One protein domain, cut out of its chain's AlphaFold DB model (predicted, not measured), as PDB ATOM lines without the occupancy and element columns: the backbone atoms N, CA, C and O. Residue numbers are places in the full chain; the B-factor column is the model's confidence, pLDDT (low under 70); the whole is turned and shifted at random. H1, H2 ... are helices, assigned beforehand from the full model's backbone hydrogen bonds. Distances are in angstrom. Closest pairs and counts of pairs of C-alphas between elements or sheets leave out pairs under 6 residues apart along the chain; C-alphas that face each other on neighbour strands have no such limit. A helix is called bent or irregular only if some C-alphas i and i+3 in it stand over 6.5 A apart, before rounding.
ATOM      1  N   ALA A  20       1.724  49.572 -11.184       92.44
ATOM      2  CA  ALA A  20       0.338  50.001 -10.994       92.44
ATOM      3  C   ALA A  20       0.073  51.410 -11.560       92.44
ATOM      4  O   ALA A  20      -0.995  51.655 -12.122       92.44
ATOM      5  N   TRP A  21       1.042  52.325 -11.456       92.81
ATOM      6  CA  TRP A  21       0.954  53.650 -12.069       92.81
ATOM      7  C   TRP A  21       0.995  53.565 -13.606       92.81
ATOM      8  O   TRP A  21       0.139  54.151 -14.270       92.81
ATOM      9  N   ILE A  22       1.906  52.765 -14.177       92.75
ATOM     10  CA  ILE A  22       2.002  52.526 -15.631       92.75
ATOM     11  C   ILE A  22       0.721  51.876 -16.177       92.75
ATOM     12  O   ILE A  22       0.256  52.198 -17.272       92.75
ATOM     13  N   GLU A  23       0.129  50.942 -15.434       93.25
ATOM     14  CA  GLU A  23      -1.107  50.262 -15.824       93.25
ATOM     15  C   GLU A  23      -2.346  51.170 -15.767       93.25
ATOM     16  O   GLU A  23      -3.297  50.916 -16.507       93.25
ATOM     17  N   ALA A  24      -2.309  52.255 -14.985       94.12
ATOM     18  CA  ALA A  24      -3.361  53.272 -14.917       94.12
ATOM     19  C   ALA A  24      -3.275  54.358 -16.015       94.12
ATOM     20  O   ALA A  24      -4.190  55.178 -16.131       94.12
ATOM     21  N   LEU A  25      -2.206  54.387 -16.820       94.19
ATOM     22  CA  LEU A  25      -2.033  55.372 -17.893       94.19
ATOM     23  C   LEU A  25      -3.062  55.205 -19.033       94.19
ATOM     24  O   LEU A  25      -3.409  54.076 -19.395       94.19
ATOM     25  N   PRO A  26      -3.485  56.307 -19.692       96.75
ATOM     26  CA  PRO A  26      -4.214  56.247 -20.959       96.75
ATOM     27  C   PRO A  26      -3.460  55.394 -21.998       96.75
ATOM     28  O   PRO A  26      -2.233  55.483 -22.051       96.75
ATOM     29  N   PRO A  27      -4.133  54.606 -22.863       95.44
ATOM     30  CA  PRO A  27      -3.467  53.603 -23.706       95.44
ATOM     31  C   PRO A  27      -2.322  54.124 -24.584       95.44
ATOM     32  O   PRO A  27      -1.301  53.451 -24.720       95.44
ATOM     33  N   ASP A  28      -2.462  55.322 -25.153       95.12
ATOM     34  CA  ASP A  28      -1.429  55.910 -26.012       95.12
ATOM     35  C   ASP A  28      -0.288  56.530 -25.194       95.12
ATOM     36  O   ASP A  28       0.878  56.348 -25.541       95.12
ATOM     37  N   SER A  29      -0.594  57.161 -24.056       94.50
ATOM     38  CA  SER A  29       0.412  57.646 -23.099       94.50
ATOM     39  C   SER A  29       1.215  56.494 -22.494       94.50
ATOM     40  O   SER A  29       2.429  56.599 -22.354       94.50
ATOM     41  N   LYS A  30       0.555  55.365 -22.198       94.19
ATOM     42  CA  LYS A  30       1.192  54.116 -21.763       94.19
ATOM     43  C   LYS A  30       2.147  53.595 -22.831       94.19
ATOM     44  O   LYS A  30       3.285  53.271 -22.519       94.19
ATOM     45  N   ARG A  31       1.703  53.546 -24.092       91.88
ATOM     46  CA  ARG A  31       2.532  53.115 -25.229       91.88
ATOM     47  C   ARG A  31       3.767  54.002 -25.394       91.88
ATOM     48  O   ARG A  31       4.851  53.468 -25.584       91.88
ATOM     49  N   ALA A  32       3.603  55.322 -25.308       91.44
ATOM     50  CA  ALA A  32       4.702  56.280 -25.412       91.44
ATOM     51  C   ALA A  32       5.694  56.152 -24.244       91.44
ATOM     52  O   ALA A  32       6.896  56.076 -24.478       91.44
ATOM     53  N   PHE A  33       5.197  56.041 -23.007       90.94
ATOM     54  CA  PHE A  33       6.034  55.842 -21.823       90.94
ATOM     55  C   PHE A  33       6.827  54.531 -21.908       90.94
ATOM     56  O   PHE A  33       8.053  54.553 -21.827       90.94
ATOM     57  N   CYS A  34       6.143  53.405 -22.149       90.94
ATOM     58  CA  CYS A  34       6.753  52.076 -22.240       90.94
ATOM     59  C   CYS A  34       7.698  51.895 -23.442       90.94
ATOM     60  O   CYS A  34       8.437  50.918 -23.462       90.94
ATOM     61  N   HIS A  35       7.690  52.789 -24.437       87.44
ATOM     62  CA  HIS A  35       8.603  52.702 -25.583       87.44
ATOM     63  C   HIS A  35      10.068  52.963 -25.196       87.44
ATOM     64  O   HIS A  35      10.957  52.355 -25.784       87.44
ATOM     65  N   PHE A  36      10.295  53.832 -24.208       83.06
ATOM     66  CA  PHE A  36      11.620  54.274 -23.751       83.06
ATOM     67  C   PHE A  36      11.888  53.906 -22.280       83.06
ATOM     68  O   PHE A  36      12.679  54.558 -21.604       83.06
ATOM     69  N   MET A  37      11.152  52.927 -21.749       87.94
ATOM     70  CA  MET A  37      11.108  52.634 -20.319       87.94
ATOM     71  C   MET A  37      12.056  51.503 -19.926       87.94
ATOM     72  O   MET A  37      12.017  50.427 -20.515       87.94
ATOM     73  N   TYR A  38      12.783  51.717 -18.834       82.56
ATOM     74  CA  TYR A  38      13.661  50.754 -18.181       82.56
ATOM     75  C   TYR A  38      13.129  50.438 -16.781       82.56
ATOM     76  O   TYR A  38      12.647  51.327 -16.080       82.56
ATOM     77  N   GLN A  39      13.246  49.187 -16.333       84.19
ATOM     78  CA  GLN A  39      12.962  48.823 -14.941       84.19
ATOM     79  C   GLN A  39      14.246  48.937 -14.105       84.19
ATOM     80  O   GLN A  39      15.135  48.093 -14.238       84.19
ATOM     81  N   THR A  40      14.324  49.941 -13.232       79.25
ATOM     82  CA  THR A  40      15.508  50.261 -12.415       79.25
ATOM     83  C   THR A  40      15.571  49.480 -11.099       79.25
ATOM     84  O   THR A  40      16.664  49.121 -10.669       79.25
ATOM     85  N   ASP A  41      14.428  49.126 -10.499       80.69
ATOM     86  CA  ASP A  41      14.361  48.310  -9.269       80.69
ATOM     87  C   ASP A  41      13.202  47.279  -9.324       80.69
ATOM     88  O   ASP A  41      12.760  46.882 -10.403       80.69
ATOM     89  N   GLU A  42      12.733  46.743  -8.194       83.00
ATOM     90  CA  GLU A  42      11.697  45.701  -8.133       83.00
ATOM     91  C   GLU A  42      10.320  46.202  -8.609       83.00
ATOM     92  O   GLU A  42       9.663  45.502  -9.380       83.00
ATOM     93  N   ASP A  43       9.933  47.431  -8.248       87.12
ATOM     94  CA  ASP A  43       8.721  48.120  -8.736       87.12
ATOM     95  C   ASP A  43       8.999  49.599  -9.092       87.12
ATOM     96  O   ASP A  43       8.145  50.467  -8.926       87.12
ATOM     97  N   GLU A  44      10.209  49.901  -9.579       86.19
ATOM     98  CA  GLU A  44      10.580  51.225 -10.100       86.19
ATOM     99  C   GLU A  44      10.914  51.152 -11.596       86.19
ATOM    100  O   GLU A  44      11.639  50.257 -12.040       86.19
ATOM    101  N   TYR A  45      10.362  52.095 -12.366       86.12
ATOM    102  CA  TYR A  45      10.464  52.141 -13.819       86.12
ATOM    103  C   TYR A  45      10.755  53.574 -14.280       86.12
ATOM    104  O   TYR A  45       9.917  54.465 -14.144       86.12
ATOM    105  N   GLN A  46      11.925  53.808 -14.858       82.62
ATOM    106  CA  GLN A  46      12.294  55.105 -15.428       82.62
ATOM    107  C   GLN A  46      12.035  55.115 -16.936       82.62
ATOM    108  O   GLN A  46      11.874  54.068 -17.558       82.62
ATOM    109  N   SER A  47      11.951  56.297 -17.536       86.25
ATOM    110  CA  SER A  47      11.785  56.486 -18.984       86.25
ATOM    111  C   SER A  47      12.401  57.838 -19.371       86.25
ATOM    112  O   SER A  47      13.170  58.392 -18.582       86.25
ATOM    113  N   LEU A  48      12.081  58.389 -20.548       79.94
ATOM    114  CA  LEU A  48      12.549  59.719 -20.967       79.94
ATOM    115  C   LEU A  48      12.324  60.772 -19.872       79.94
ATOM    116  O   LEU A  48      11.227  60.870 -19.309       79.94
ATOM    117  N   ALA A  49      13.346  61.593 -19.612       73.88
ATOM    118  CA  ALA A  49      13.286  62.659 -18.613       73.88
ATOM    119  C   ALA A  49      12.169  63.669 -18.936       73.88
ATOM    120  O   ALA A  49      11.510  64.180 -18.036       73.88
ATOM    121  N   GLU A  50      11.890  63.860 -20.226       73.00
ATOM    122  CA  GLU A  50      10.786  64.636 -20.783       73.00
ATOM    123  C   GLU A  50       9.414  64.258 -20.183       73.00
ATOM    124  O   GLU A  50       8.556  65.121 -20.004       73.00
ATOM    125  N   PHE A  51       9.190  62.993 -19.803       81.50
ATOM    126  CA  PHE A  51       7.933  62.557 -19.178       81.50
ATOM    127  C   PHE A  51       7.769  63.019 -17.716       81.50
ATOM    128  O   PHE A  51       6.688  62.847 -17.139       81.50
ATOM    129  N   ASN A  52       8.802  63.592 -17.092       78.56
ATOM    130  CA  ASN A  52       8.716  64.168 -15.747       78.56
ATOM    131  C   ASN A  52       8.111  65.577 -15.754       78.56
ATOM    132  O   ASN A  52       7.352  65.902 -14.844       78.56
ATOM    133  N   ASP A  53       8.370  66.357 -16.805       77.62
ATOM    134  CA  ASP A  53       7.920  67.751 -16.920       77.62
ATOM    135  C   ASP A  53       6.628  67.920 -17.746       77.62
ATOM    136  O   ASP A  53       6.014  68.990 -17.738       77.62
ATOM    137  N   LEU A  54       6.197  66.877 -18.467       77.81
ATOM    138  CA  LEU A  54       5.043  66.927 -19.371       77.81
ATOM    139  C   LEU A  54       3.749  66.343 -18.769       77.81
ATOM    140  O   LEU A  54       3.794  65.344 -18.043       77.81
ATOM    141  N   PRO A  55       2.570  66.890 -19.131       87.81
ATOM    142  CA  PRO A  55       1.283  66.249 -18.875       87.81
ATOM    143  C   PRO A  55       1.190  64.865 -19.536       87.81
ATOM    144  O   PRO A  55       1.701  64.645 -20.636       87.81
ATOM    145  N   VAL A  56       0.492  63.926 -18.893       90.50
ATOM    146  CA  VAL A  56       0.359  62.534 -19.367       90.50
ATOM    147  C   VAL A  56      -0.303  62.457 -20.746       90.50
ATOM    148  O   VAL A  56       0.053  61.615 -21.570       90.50
ATOM    149  N   GLU A  57      -1.252  63.345 -21.028       93.06
ATOM    150  CA  GLU A  57      -1.929  63.488 -22.320       93.06
ATOM    151  C   GLU A  57      -1.000  63.927 -23.468       93.06
ATOM    152  O   GLU A  57      -1.321  63.692 -24.635       93.06
ATOM    153  N   ASP A  58       0.157  64.513 -23.149       92.06
ATOM    154  CA  ASP A  58       1.152  64.975 -24.119       92.06
ATOM    155  C   ASP A  58       2.280  63.960 -24.359       92.06
ATOM    156  O   ASP A  58       3.027  64.111 -25.325       92.06
ATOM    157  N   TYR A  59       2.361  62.870 -23.581       92.38
ATOM    158  CA  TYR A  59       3.359  61.806 -23.784       92.38
ATOM    159  C   TYR A  59       3.423  61.267 -25.231       92.38
ATOM    160  O   TYR A  59       4.532  61.097 -25.736       92.38
ATOM    161  N   PRO A  60       2.305  61.060 -25.967       92.44
ATOM    162  CA  PRO A  60       2.352  60.612 -27.367       92.44
ATOM    163  C   PRO A  60       2.965  61.615 -28.359       92.44
ATOM    164  O   PRO A  60       3.122  61.279 -29.531       92.44
ATOM    165  N   LYS A  61       3.266  62.846 -27.924       87.69
ATOM    166  CA  LYS A  61       3.895  63.913 -28.723       87.69
ATOM    167  C   LYS A  61       5.398  64.041 -28.451       87.69
ATOM    168  O   LYS A  61       6.048  64.888 -29.059       87.69
ATOM    169  N   VAL A  62       5.940  63.257 -27.515       80.06
ATOM    170  CA  VAL A  62       7.360  63.299 -27.166       80.06
ATOM    171  C   VAL A  62       8.186  62.661 -28.275       80.06
ATOM    172  O   VAL A  62       7.912  61.553 -28.733       80.06
ATOM    173  N   HIS A  63       9.229  63.378 -28.675       72.25
ATOM    174  CA  HIS A  63      10.243  62.914 -29.601       72.25
ATOM    175  C   HIS A  63      11.595  63.108 -28.928       72.25
ATOM    176  O   HIS A  63      11.990  64.244 -28.672       72.25
ATOM    177  N   THR A  64      12.291  62.011 -28.637       67.25
ATOM    178  CA  THR A  64      13.658  62.105 -28.124       67.25
ATOM    179  C   THR A  64      14.610  62.560 -29.228       67.25
ATOM    180  O   THR A  64      14.477  62.175 -30.393       67.25
ATOM    181  N   VAL A  65      15.577  63.388 -28.844       57.72
ATOM    182  CA  VAL A  65      16.703  63.823 -29.685       57.72
ATOM    183  C   VAL A  65      18.023  63.179 -29.257       57.72
ATOM    184  O   VAL A  65      19.055  63.424 -29.882       57.72
ATOM    185  N   ASP A  66      18.008  62.345 -28.211       63.47
ATOM    186  CA  ASP A  66      19.178  61.568 -27.822       63.47
ATOM    187  C   ASP A  66      19.372  60.408 -28.804       63.47
ATOM    188  O   ASP A  66      18.536  59.513 -28.923       63.47
ATOM    189  N   ILE A  67      20.505  60.430 -29.505       65.00
ATOM    190  CA  ILE A  67      20.892  59.418 -30.489       65.00
ATOM    191  C   ILE A  67      21.061  58.013 -29.883       65.00
ATOM    192  O   ILE A  67      20.934  57.032 -30.612       65.00
ATOM    193  N   SER A  68      21.299  57.897 -28.571       71.44
ATOM    194  CA  SER A  68      21.400  56.603 -27.879       71.44
ATOM    195  C   SER A  68      20.071  55.838 -27.864       71.44
ATOM    196  O   SER A  68      20.070  54.620 -28.021       71.44
TER     197      SER A  68
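What this domain is: This is residues 20 to 68 of the 352 residues of the protein "Hypothetical protein" of Prymnesium polylepis (UniProt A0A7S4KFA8). Two helices, H2 and H4, pack on each other at a steep angle and make the core of a small domain, with the short helix H1 near H2 and the short helix H3 close to both H2 and H4. Between H2 and H3 a long loop, residues 36 to 49, folds back on itself through a short antiparallel pairing of residues 38 to 39 with residues 45 to 46, and after H4 a tail of residues 62 to 68 ends the printed part. The printed part has 49 residues, with four named helices in the order H1, H2, H3, H4 and no named strand; the class is all helix, though under half of the residues, 23 of 49, are in named elements. The whole is compact, with a radius of gyration of the C-alphas of 10.6 A, and rounded, spanning 29 by 24 by 17 A.

How they stand to each other: H1, residues 20 to 23, is close to but not clearly touching H2, residues 27 to 35; their closest C-alphas, those of Ile 22 and Lys 30, are 6.4 A apart. H2 touches H4, residues 56 to 61, with the closest C-alphas, those of Ser 29 and Tyr 59, 5.1 A apart. H2 and H4 run the same way at a steep tilt of 64 degrees. H3, residues 50 to 53, is close to but not clearly touching H2, the closest C-alphas being those of Phe 33 and Phe 51, 7.5 A apart. H3 is also close to but not clearly touching H4, with the C-alphas of Phe 51 and Tyr 59 the closest at 6.5 A. H1 is apart from H3 and from H4. In H2 every O i to N i+4 pair is within hydrogen-bond range, while H1 and H3 are too short for such a pair. In H4 0 of 2 such pairs are within range, and 2 of 3 O i to N i+3 pairs are.

Where its parts are: H1 begins at C-alpha 20, at (0.338, 50.001, -10.994), and is 5.0 A from first to last C-alpha. H2, the longest helix with 9 residues, runs 12.2 A from C-alpha 27 at (-3.467, 53.603, -23.706) to C-alpha 35. H3 is 5.7 A long. H4 is 10.1 A long and ends at C-alpha 61, at (3.895, 63.913, -28.723); it is irregular, with C-alphas 57 and 60 7.2 A apart.

The domain as a whole: The two C-alphas farthest apart are those of Ala 20 and Ile 67, at 29.9 A. The printed part has no cut. The link from H2 to H3, 14 residues, is long; the links from H1 to H2 and from H3 to H4 are tight. The mean pLDDT of the printed part is 84.7, and residues 64 to 67 of this model are under 70.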